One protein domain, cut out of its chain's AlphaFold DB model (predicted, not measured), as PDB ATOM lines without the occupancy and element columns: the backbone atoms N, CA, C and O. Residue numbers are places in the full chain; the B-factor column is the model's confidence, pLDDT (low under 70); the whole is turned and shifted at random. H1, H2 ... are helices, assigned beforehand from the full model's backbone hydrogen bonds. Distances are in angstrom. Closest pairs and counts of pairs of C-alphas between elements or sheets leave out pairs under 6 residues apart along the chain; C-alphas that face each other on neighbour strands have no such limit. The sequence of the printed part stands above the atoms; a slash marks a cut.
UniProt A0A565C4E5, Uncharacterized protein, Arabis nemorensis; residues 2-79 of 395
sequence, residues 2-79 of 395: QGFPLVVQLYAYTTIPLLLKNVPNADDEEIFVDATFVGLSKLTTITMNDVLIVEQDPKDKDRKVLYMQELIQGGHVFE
ATOM      1  N   GLN A   2     132.777  67.538  61.440       45.25
ATOM      2  CA  GLN A   2     132.801  68.985  61.601       45.25
ATOM      3  C   GLN A   2     132.595  69.197  63.099       45.25
ATOM      4  O   GLN A   2     131.480  69.066  63.590       45.25
ATOM      5  N   GLY A   3     133.703  69.294  63.837       47.75
ATOM      6  CA  GLY A   3     133.647  69.555  65.271       47.75
ATOM      7  C   GLY A   3     132.965  70.897  65.498       47.75
ATOM      8  O   GLY A   3     133.174  71.828  64.717       47.75
ATOM      9  N   PHE A   4     132.135  70.980  66.535       56.69
ATOM     10  CA  PHE A   4     131.657  72.266  67.032       56.69
ATOM     11  C   PHE A   4     132.867  73.199  67.208       56.69
ATOM     12  O   PHE A   4     133.902  72.730  67.694       56.69
ATOM     13  N   PRO A   5     132.799  74.476  66.790       79.50
ATOM     14  CA  PRO A   5     133.930  75.375  66.936       79.50
ATOM     15  C   PRO A   5     134.305  75.442  68.416       79.50
ATOM     16  O   PRO A   5     133.471  75.808  69.243       79.50
ATOM     17  N   LEU A   6     135.549  75.091  68.747       74.25
ATOM     18  CA  LEU A   6     136.090  75.113  70.112       74.25
ATOM     19  C   LEU A   6     135.812  76.461  70.812       74.25
ATOM     20  O   LEU A   6     135.578  76.520  72.011       74.25
ATOM     21  N   VAL A   7     135.753  77.536  70.020       66.12
ATOM     22  CA  VAL A   7     135.388  78.896  70.435       66.12
ATOM     23  C   VAL A   7     133.973  78.987  71.013       66.12
ATOM     24  O   VAL A   7     133.784  79.657  72.017       66.12
ATOM     25  N   VAL A   8     132.982  78.300  70.435       70.69
ATOM     26  CA  VAL A   8     131.595  78.303  70.942       70.69
ATOM     27  C   VAL A   8     131.501  77.517  72.247       70.69
ATOM     28  O   VAL A   8     130.780  77.922  73.154       70.69
ATOM     29  N   GLN A   9     132.266  76.428  72.368       71.25
ATOM     30  CA  GLN A   9     132.353  75.676  73.619       71.25
ATOM     31  C   GLN A   9     132.989  76.526  74.722       71.25
ATOM     32  O   GLN A   9     132.410  76.654  75.792       71.25
ATOM     33  N   LEU A  10     134.123  77.176  74.442       69.88
ATOM     34  CA  LEU A  10     134.784  78.077  75.390       69.88
ATOM     35  C   LEU A  10     133.892  79.269  75.767       69.88
ATOM     36  O   LEU A  10     133.817  79.618  76.940       69.88
ATOM     37  N   TYR A  11     133.153  79.840  74.810       68.25
ATOM     38  CA  TYR A  11     132.215  80.932  75.083       68.25
ATOM     39  C   TYR A  11     131.065  80.489  75.997       68.25
ATOM     40  O   TYR A  11     130.761  81.188  76.959       68.25
ATOM     41  N   ALA A  12     130.491  79.300  75.776       69.31
ATOM     42  CA  ALA A  12     129.469  78.727  76.656       69.31
ATOM     43  C   ALA A  12     129.969  78.521  78.100       69.31
ATOM     44  O   ALA A  12     129.215  78.723  79.047       69.31
ATOM     45  N   TYR A  13     131.250  78.180  78.284       64.31
ATOM     46  CA  TYR A  13     131.853  78.094  79.618       64.31
ATOM     47  C   TYR A  13     132.056  79.464  80.275       64.31
ATOM     48  O   TYR A  13     131.933  79.569  81.491       64.31
ATOM     49  N   THR A  14     132.302  80.526  79.497       63.69
ATOM     50  CA  THR A  14     132.375  81.894  80.044       63.69
ATOM     51  C   THR A  14     131.009  82.469  80.416       63.69
ATOM     52  O   THR A  14     130.912  83.230  81.376       63.69
ATOM     53  N   THR A  15     129.945  82.109  79.691       61.97
ATOM     54  CA  THR A  15     128.587  82.609  79.956       61.97
ATOM     55  C   THR A  15     127.853  81.846  81.050       61.97
ATOM     56  O   THR A  15     126.831  82.336  81.525       61.97
ATOM     57  N   ILE A  16     128.361  80.691  81.492       73.31
ATOM     58  CA  ILE A  16     127.730  79.902  82.555       73.31
ATOM     59  C   ILE A  16     128.743  79.641  83.685       73.31
ATOM     60  O   ILE A  16     129.236  78.519  83.834       73.31
ATOM     61  N   PRO A  17     129.040  80.653  84.528       66.81
ATOM     62  CA  PRO A  17     129.981  80.523  85.646       66.81
ATOM     63  C   PRO A  17     129.633  79.393  86.631       66.81
ATOM     64  O   PRO A  17     130.476  78.929  87.392       66.81
ATOM     65  N   LEU A  18     128.387  78.922  86.626       66.25
ATOM     66  CA  LEU A  18     127.909  77.837  87.481       66.25
ATOM     67  C   LEU A  18     128.260  76.452  86.943       66.25
ATOM     68  O   LEU A  18     128.405  75.523  87.730       66.25
ATOM     69  N   LEU A  19     128.460  76.315  85.627       68.56
ATOM     70  CA  LEU A  19     128.993  75.076  85.067       68.56
ATOM     71  C   LEU A  19     130.451  74.884  85.480       68.56
ATOM     72  O   LEU A  19     130.854  73.743  85.680       68.56
ATOM     73  N   LEU A  20     131.207  75.971  85.684       71.94
ATOM     74  CA  LEU A  20     132.583  75.902  86.185       71.94
ATOM     75  C   LEU A  20     132.644  75.280  87.585       71.94
ATOM     76  O   LEU A  20     133.511  74.453  87.817       71.94
ATOM     77  N   LYS A  21     131.676  75.542  88.476       73.88
ATOM     78  CA  LYS A  21     131.628  74.893  89.807       73.88
ATOM     79  C   LYS A  21     131.523  73.365  89.746       73.88
ATOM     80  O   LYS A  21     131.897  72.691  90.700       73.88
ATOM     81  N   ASN A  22     131.004  72.829  88.642       73.69
ATOM     82  CA  ASN A  22     130.852  71.392  88.426       73.69
ATOM     83  C   ASN A  22     132.009  70.795  87.606       73.69
ATOM     84  O   ASN A  22     132.053  69.580  87.406       73.69
ATOM     85  N   VAL A  23     132.947  71.623  87.130       76.50
ATOM     86  CA  VAL A  23     134.181  71.150  86.502       76.50
ATOM     87  C   VAL A  23     135.179  70.824  87.620       76.50
ATOM     88  O   VAL A  23     135.490  71.698  88.431       76.50
ATOM     89  N   PRO A  24     135.689  69.583  87.704       71.50
ATOM     90  CA  PRO A  24     136.733  69.263  88.669       71.50
ATOM     91  C   PRO A  24     137.945  70.171  88.426       71.50
ATOM     92  O   PRO A  24     138.367  70.316  87.279       71.50
ATOM     93  N   ASN A  25     138.485  70.754  89.501       72.75
ATOM     94  CA  ASN A  25     139.637  71.665  89.497       72.75
ATOM     95  C   ASN A  25     139.399  73.051  88.864       72.75
ATOM     96  O   ASN A  25     140.334  73.680  88.380       72.75
ATOM     97  N   ALA A  26     138.166  73.565  88.864       71.56
ATOM     98  CA  ALA A  26     137.895  74.902  88.322       71.56
ATOM     99  C   ALA A  26     138.546  76.065  89.099       71.56
ATOM    100  O   ALA A  26     138.670  77.153  88.542       71.56
ATOM    101  N   ASP A  27     138.956  75.833  90.350       73.62
ATOM    102  CA  ASP A  27     139.614  76.831  91.205       73.62
ATOM    103  C   ASP A  27     141.151  76.811  91.083       73.62
ATOM    104  O   ASP A  27     141.825  77.627  91.714       73.62
ATOM    105  N   ASP A  28     141.724  75.901  90.286       77.06
ATOM    106  CA  ASP A  28     143.169  75.868  90.076       77.06
ATOM    107  C   ASP A  28     143.561  77.055  89.178       77.06
ATOM    108  O   ASP A  28     143.306  77.069  87.974       77.06
ATOM    109  N   GLU A  29     144.206  78.068  89.763       75.50
ATOM    110  CA  GLU A  29     144.763  79.227  89.042       75.50
ATOM    111  C   GLU A  29     145.934  78.849  88.109       75.50
ATOM    112  O   GLU A  29     146.505  79.716  87.439       75.50
ATOM    113  N   GLU A  30     146.308  77.564  88.044       74.81
ATOM    114  CA  GLU A  30     147.307  77.066  87.105       74.81
ATOM    115  C   GLU A  30     146.816  77.265  85.669       74.81
ATOM    116  O   GLU A  30     145.906  76.608  85.156       74.81
ATOM    117  N   ILE A  31     147.458  78.216  84.998       66.75
ATOM    118  CA  ILE A  31     147.224  78.510  83.595       66.75
ATOM    119  C   ILE A  31     147.516  77.226  82.811       66.75
ATOM    120  O   ILE A  31     148.530  76.570  83.034       66.75
ATOM    121  N   PHE A  32     146.660  76.892  81.842       64.25
ATOM    122  CA  PHE A  32     146.771  75.690  80.997       64.25
ATOM    123  C   PHE A  32     148.178  75.440  80.407       64.25
ATOM    124  O   PHE A  32     148.503  74.319  80.025       64.25
ATOM    125  N   VAL A  33     149.004  76.484  80.313       70.06
ATOM    126  CA  VAL A  33     150.374  76.439  79.789       70.06
ATOM    127  C   VAL A  33     151.369  75.791  80.766       70.06
ATOM    128  O   VAL A  33     152.325  75.169  80.307       70.06
ATOM    129  N   ASP A  34     151.127  75.886  82.075       73.62
ATOM    130  CA  ASP A  34     152.025  75.376  83.125       73.62
ATOM    131  C   ASP A  34     151.621  73.977  83.624       73.62
ATOM    132  O   ASP A  34     152.415  73.281  84.259       73.62
ATOM    133  N   ALA A  35     150.418  73.515  83.270       67.44
ATOM    134  CA  ALA A  35     149.926  72.196  83.641       67.44
ATOM    135  C   ALA A  35     150.698  71.082  82.901       67.44
ATOM    136  O   ALA A  35     150.421  70.748  81.744       67.44
ATOM    137  N   THR A  36     151.656  70.438  83.576       65.56
ATOM    138  CA  THR A  36     152.322  69.224  83.074       65.56
ATOM    139  C   THR A  36     151.367  68.031  83.134       65.56
ATOM    140  O   THR A  36     151.369  67.248  84.084       65.56
ATOM    141  N   PHE A  37     150.513  67.888  82.120       63.50
ATOM    142  CA  PHE A  37     149.488  66.846  82.093       63.50
ATOM    143  C   PHE A  37     150.099  65.464  81.789       63.50
ATOM    144  O   PHE A  37     150.344  65.106  80.634       63.50
ATOM    145  N   VAL A  38     150.317  64.638  82.817       61.31
ATOM    146  CA  VAL A  38     150.688  63.220  82.653       61.31
ATOM    147  C   VAL A  38     149.420  62.401  82.388       61.31
ATOM    148  O   VAL A  38     148.918  61.683  83.244       61.31
ATOM    149  N   GLY A  39     148.893  62.537  81.169       53.62
ATOM    150  CA  GLY A  39     147.735  61.791  80.674       53.62
ATOM    151  C   GLY A  39     146.402  62.424  81.061       53.62
ATOM    152  O   GLY A  39     146.084  62.525  82.238       53.62
ATOM    153  N   LEU A  40     145.617  62.834  80.057       55.72
ATOM    154  CA  LEU A  40     144.258  63.352  80.232       55.72
ATOM    155  C   LEU A  40     143.435  62.341  81.035       55.72
ATOM    156  O   LEU A  40     142.989  61.323  80.496       55.72
ATOM    157  N   SER A  41     143.260  62.604  82.330       56.28
ATOM    158  CA  SER A  41     142.322  61.889  83.179       56.28
ATOM    159  C   SER A  41     140.990  61.925  82.453       56.28
ATOM    160  O   SER A  41     140.546  63.004  82.064       56.28
ATOM    161  N   LYS A  42     140.421  60.741  82.184       64.50
ATOM    162  CA  LYS A  42     139.135  60.551  81.500       64.50
ATOM    163  C   LYS A  42     138.164  61.604  82.031       64.50
ATOM    164  O   LYS A  42     137.698  61.468  83.158       64.50
ATOM    165  N   LEU A  43     137.954  62.666  81.250       58.00
ATOM    166  CA  LEU A  43     137.140  63.803  81.657       58.00
ATOM    167  C   LEU A  43     135.797  63.241  82.103       58.00
ATOM    168  O   LEU A  43     135.130  62.550  81.328       58.00
ATOM    169  N   THR A  44     135.428  63.485  83.358       60.72
ATOM    170  CA  THR A  44     134.049  63.338  83.805       60.72
ATOM    171  C   THR A  44     133.248  64.322  82.973       60.72
ATOM    172  O   THR A  44     133.242  65.523  83.228       60.72
ATOM    173  N   THR A  45     132.685  63.826  81.875       72.69
ATOM    174  CA  THR A  45     131.834  64.606  80.989       72.69
ATOM    175  C   THR A  45     130.706  65.165  81.833       72.69
ATOM    176  O   THR A  45     129.988  64.372  82.444       72.69
ATOM    177  N   ILE A  46     130.570  66.494  81.865       76.38
ATOM    178  CA  ILE A  46     129.413  67.176  82.451       76.38
ATOM    179  C   ILE A  46     128.169  66.457  81.940       76.38
ATOM    180  O   ILE A  46     127.967  66.330  80.727       76.38
ATOM    181  N   THR A  47     127.395  65.892  82.857       81.44
ATOM    182  CA  THR A  47     126.215  65.127  82.484       81.44
ATOM    183  C   THR A  47     125.083  66.096  82.168       81.44
ATOM    184  O   THR A  47     125.051  67.222  82.661       81.44
ATOM    185  N   MET A  48     124.116  65.673  81.352       80.44
ATOM    186  CA  MET A  48     122.947  66.510  81.049       80.44
ATOM    187  C   MET A  48     122.186  66.919  82.323       80.44
ATOM    188  O   MET A  48     121.617  68.005  82.384       80.44
ATOM    189  N   ASN A  49     122.217  66.081  83.364       82.75
ATOM    190  CA  ASN A  49     121.612  66.406  84.654       82.75
ATOM    191  C   ASN A  49     122.299  67.594  85.333       82.75
ATOM    192  O   ASN A  49     121.606  68.410  85.927       82.75
ATOM    193  N   ASP A  50     123.619  67.731  85.208       81.00
ATOM    194  CA  ASP A  50     124.357  68.852  85.800       81.00
ATOM    195  C   ASP A  50     123.964  70.183  85.143       81.00
ATOM    196  O   ASP A  50     123.858  71.202  85.818       81.00
ATOM    197  N   VAL A  51     123.667  70.163  83.837       79.88
ATOM    198  CA  VAL A  51     123.136  71.325  83.105       79.88
ATOM    199  C   VAL A  51     121.729  71.675  83.590       79.88
ATOM    200  O   VAL A  51     121.459  72.829  83.911       79.88
ATOM    201  N   LEU A  52     120.849  70.677  83.717       81.62
ATOM    202  CA  LEU A  52     119.474  70.886  84.180       81.62
ATOM    203  C   LEU A  52     119.407  71.396  85.623       81.62
ATOM    204  O   LEU A  52     118.546  72.214  85.938       81.62
ATOM    205  N   ILE A  53     120.306  70.940  86.499       82.00
ATOM    206  CA  ILE A  53     120.396  71.425  87.884       82.00
ATOM    207  C   ILE A  53     120.768  72.911  87.902       82.00
ATOM    208  O   ILE A  53     120.165  73.672  88.654       82.00
ATOM    209  N   VAL A  54     121.709  73.332  87.052       80.12
ATOM    210  CA  VAL A  54     122.125  74.738  86.943       80.12
ATOM    211  C   VAL A  54     121.010  75.611  86.356       80.12
ATOM    212  O   VAL A  54     120.752  76.691  86.875       80.12
ATOM    213  N   GLU A  55     120.293  75.145  85.330       78.94
ATOM    214  CA  GLU A  55     119.157  75.885  84.751       78.94
ATOM    215  C   GLU A  55     117.965  76.017  85.714       78.94
ATOM    216  O   GLU A  55     117.173  76.961  85.622       78.94
ATOM    217  N   GLN A  56     117.810  75.061  86.631       79.50
ATOM    218  CA  GLN A  56     116.713  75.039  87.595       79.50
ATOM    219  C   GLN A  56     117.048  75.695  88.934       79.50
ATOM    220  O   GLN A  56     116.130  75.830  89.748       79.50
ATOM    221  N   ASP A  57     118.291  76.132  89.177       80.31
ATOM    222  CA  ASP A  57     118.645  76.760  90.450       80.31
ATOM    223  C   ASP A  57     117.852  78.075  90.628       80.31
ATOM    224  O   ASP A  57     118.023  79.034  89.867       80.31
ATOM    225  N   PRO A  58     116.947  78.158  91.625       74.94
ATOM    226  CA  PRO A  58     116.134  79.348  91.850       74.94
ATOM    227  C   PRO A  58     116.963  80.574  92.245       74.94
ATOM    228  O   PRO A  58     116.440  81.686  92.179       74.94
ATOM    229  N   LYS A  59     118.222  80.399  92.666       75.88
ATOM    230  CA  LYS A  59     119.116  81.509  93.021       75.88
ATOM    231  C   LYS A  59     119.675  82.237  91.804       75.88
ATOM    232  O   LYS A  59     119.980  83.420  91.921       75.88
ATOM    233  N   ASP A  60     119.753  81.553  90.666       66.31
ATOM    234  CA  ASP A  60     120.375  82.061  89.441       66.31
ATOM    235  C   ASP A  60     119.369  82.408  88.346       66.31
ATOM    236  O   ASP A  60     119.740  82.854  87.258       66.31
ATOM    237  N   LYS A  61     118.069  82.307  88.647       73.31
ATOM    238  CA  LYS A  61     117.055  83.008  87.863       73.31
ATOM    239  C   LYS A  61     117.248  84.497  88.076       73.31
ATOM    240  O   LYS A  61     116.754  85.085  89.037       73.31
ATOM    241  N   ASP A  62     118.024  85.071  87.169       81.44
ATOM    242  CA  ASP A  62     118.419  86.461  87.170       81.44
ATOM    243  C   ASP A  62     117.182  87.328  87.436       81.44
ATOM    244  O   ASP A  62     116.174  87.238  86.727       81.44
ATOM    245  N   ARG A  63     117.202  88.139  88.499       82.81
ATOM    246  CA  ARG A  63     116.010  88.884  88.955       82.81
ATOM    247  C   ARG A  63     115.425  89.753  87.835       82.81
ATOM    248  O   ARG A  63     114.223  89.998  87.798       82.81
ATOM    249  N   LYS A  64     116.283  90.184  86.904       79.50
ATOM    250  CA  LYS A  64     115.912  90.896  85.677       79.50
ATOM    251  C   LYS A  64     115.122  90.024  84.700       79.50
ATOM    252  O   LYS A  64     114.153  90.506  84.131       79.50
ATOM    253  N   VAL A  65     115.501  88.759  84.524       82.12
ATOM    254  CA  VAL A  65     114.791  87.804  83.656       82.12
ATOM    255  C   VAL A  65     113.413  87.492  84.229       82.12
ATOM    256  O   VAL A  65     112.436  87.546  83.490       82.12
ATOM    257  N   LEU A  66     113.312  87.256  85.542       86.31
ATOM    258  CA  LEU A  66     112.017  87.059  86.205       86.31
ATOM    259  C   LEU A  66     111.112  88.286  86.059       86.31
ATOM    260  O   LEU A  66     109.954  88.149  85.687       86.31
ATOM    261  N   TYR A  67     111.660  89.485  86.263       89.25
ATOM    262  CA  TYR A  67     110.925  90.733  86.064       89.25
ATOM    263  C   TYR A  67     110.431  90.903  84.617       89.25
ATOM    264  O   TYR A  67     109.265  91.213  84.391       89.25
ATOM    265  N   MET A  68     111.284  90.640  83.621       90.25
ATOM    266  CA  MET A  68     110.890  90.693  82.205       90.25
ATOM    267  C   MET A  68     109.818  89.649  81.871       90.25
ATOM    268  O   MET A  68     108.879  89.940  81.133       90.25
ATOM    269  N   GLN A  69     109.926  88.447  82.437       90.12
ATOM    270  CA  GLN A  69     108.937  87.389  82.269       90.12
ATOM    271  C   GLN A  69     107.581  87.779  82.875       90.12
ATOM    272  O   GLN A  69     106.553  87.561  82.236       90.12
ATOM    273  N   GLU A  70     107.572  88.385  84.064       94.88
ATOM    274  CA  GLU A  70     106.358  88.899  84.712       94.88
ATOM    275  C   GLU A  70     105.686  89.998  83.879       94.88
ATOM    276  O   GLU A  70     104.469  89.970  83.704       94.88
ATOM    277  N   LEU A  71     106.462  90.922  83.301       94.88
ATOM    278  CA  LEU A  71     105.936  91.966  82.414       94.88
ATOM    279  C   LEU A  71     105.288  91.378  81.153       94.88
ATOM    280  O   LEU A  71     104.172  91.760  80.803       94.88
ATOM    281  N   ILE A  72     105.946  90.411  80.502       94.31
ATOM    282  CA  ILE A  72     105.401  89.737  79.312       94.31
ATOM    283  C   ILE A  72     104.109  88.990  79.664       94.31
ATOM    284  O   ILE A  72     103.109  89.112  78.961       94.31
ATOM    285  N   GLN A  73     104.097  88.248  80.775       93.62
ATOM    286  CA  GLN A  73     102.904  87.527  81.232       93.62
ATOM    287  C   GLN A  73     101.763  88.465  81.649       93.62
ATOM    288  O   GLN A  73     100.593  88.101  81.529       93.62
ATOM    289  N   GLY A  74     102.091  89.671  82.115       96.31
ATOM    290  CA  GLY A  74     101.138  90.735  82.422       96.31
ATOM    291  C   GLY A  74     100.569  91.451  81.195       96.31
ATOM    292  O   GLY A  74      99.702  92.306  81.362       96.31
ATOM    293  N   GLY A  75     101.030  91.120  79.983       95.44
ATOM    294  CA  GLY A  75     100.628  91.808  78.756       95.44
ATOM    295  C   GLY A  75     101.181  93.231  78.658       95.44
ATOM    296  O   GLY A  75     100.561  94.083  78.022       95.44
ATOM    297  N   HIS A  76     102.313  93.510  79.310       96.12
ATOM    298  CA  HIS A  76     102.965  94.815  79.236       96.12
ATOM    299  C   HIS A  76     103.452  95.081  77.807       96.12
ATOM    300  O   HIS A  76     104.164  94.264  77.219       96.12
ATOM    301  N   VAL A  77     103.071  96.229  77.248       94.81
ATOM    302  CA  VAL A  77     103.526  96.676  75.929       94.81
ATOM    303  C   VAL A  77     104.763  97.536  76.138       94.81
ATOM    304  O   VAL A  77     104.669  98.637  76.669       94.81
ATOM    305  N   PHE A  78     105.925  97.029  75.732       90.44
ATOM    306  CA  PHE A  78     107.187  97.750  75.878       90.44
ATOM    307  C   PHE A  78     107.243  98.935  74.914       90.44
ATOM    308  O   PHE A  78     107.299  98.762  73.694       90.44
ATOM    309  N   GLU A  79     107.278 100.144  75.461       91.19
ATOM    310  CA  GLU A  79     107.551 101.333  74.665       91.19
ATOM    311  C   GLU A  79     109.048 101.431  74.351       91.19
ATOM    312  O   GLU A  79     109.907 101.040  75.143       91.19
TER     313      GLU A  79
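What this domain is: This is residues 2 to 79 of the 395 residues of an uncharacterized protein of Arabis nemorensis (UniProt A0A565C4E5). An open, drawn-out chain has H2 and H3 meeting in its middle, residues 2 to 15 with H1 sticking out, and H4 near one end. A wide loop, residues 21 to 47, swings to the other end and folds back to H3. The 78 printed residues have four named helices, H1 to H4 in order, and no named strand: all helix, with under half, 34 residues, in them. It is extended, radius of gyration of the C-alphas 17.9 A, spanning 58 by 28 by 23 A.

Where its parts are: Find C-alpha 6 at (136.090, 75.113, 70.112); H1 runs 14.5 A to residue 15. H2 is residues 17 to 20, and H3 residues 48 to 56. H4, residues 63 to 73, runs 15.3 A to (102.904, 87.527, 81.232).

How they stand to each other: H2 and H3 touch, closest C-alphas Leu 18 and Val 54, 6.6 A. H1 and H2 are close but not clearly touching, Tyr 13 to Leu 19, 6.9 A between C-alphas. H1 and H3 are apart, and H4 is apart from H1, H2 and H3. Each O i to N i+4 pair is within hydrogen-bond range in H1, H3 and H4; H2 is too short for one.

The domain as a whole: C-alphas 38 and 77 are farthest apart, 58.2 A. The printed part has no cut; H2 to H3 is a long link. Look for pLDDT under 70 at 26 residues, among them 35 to 44.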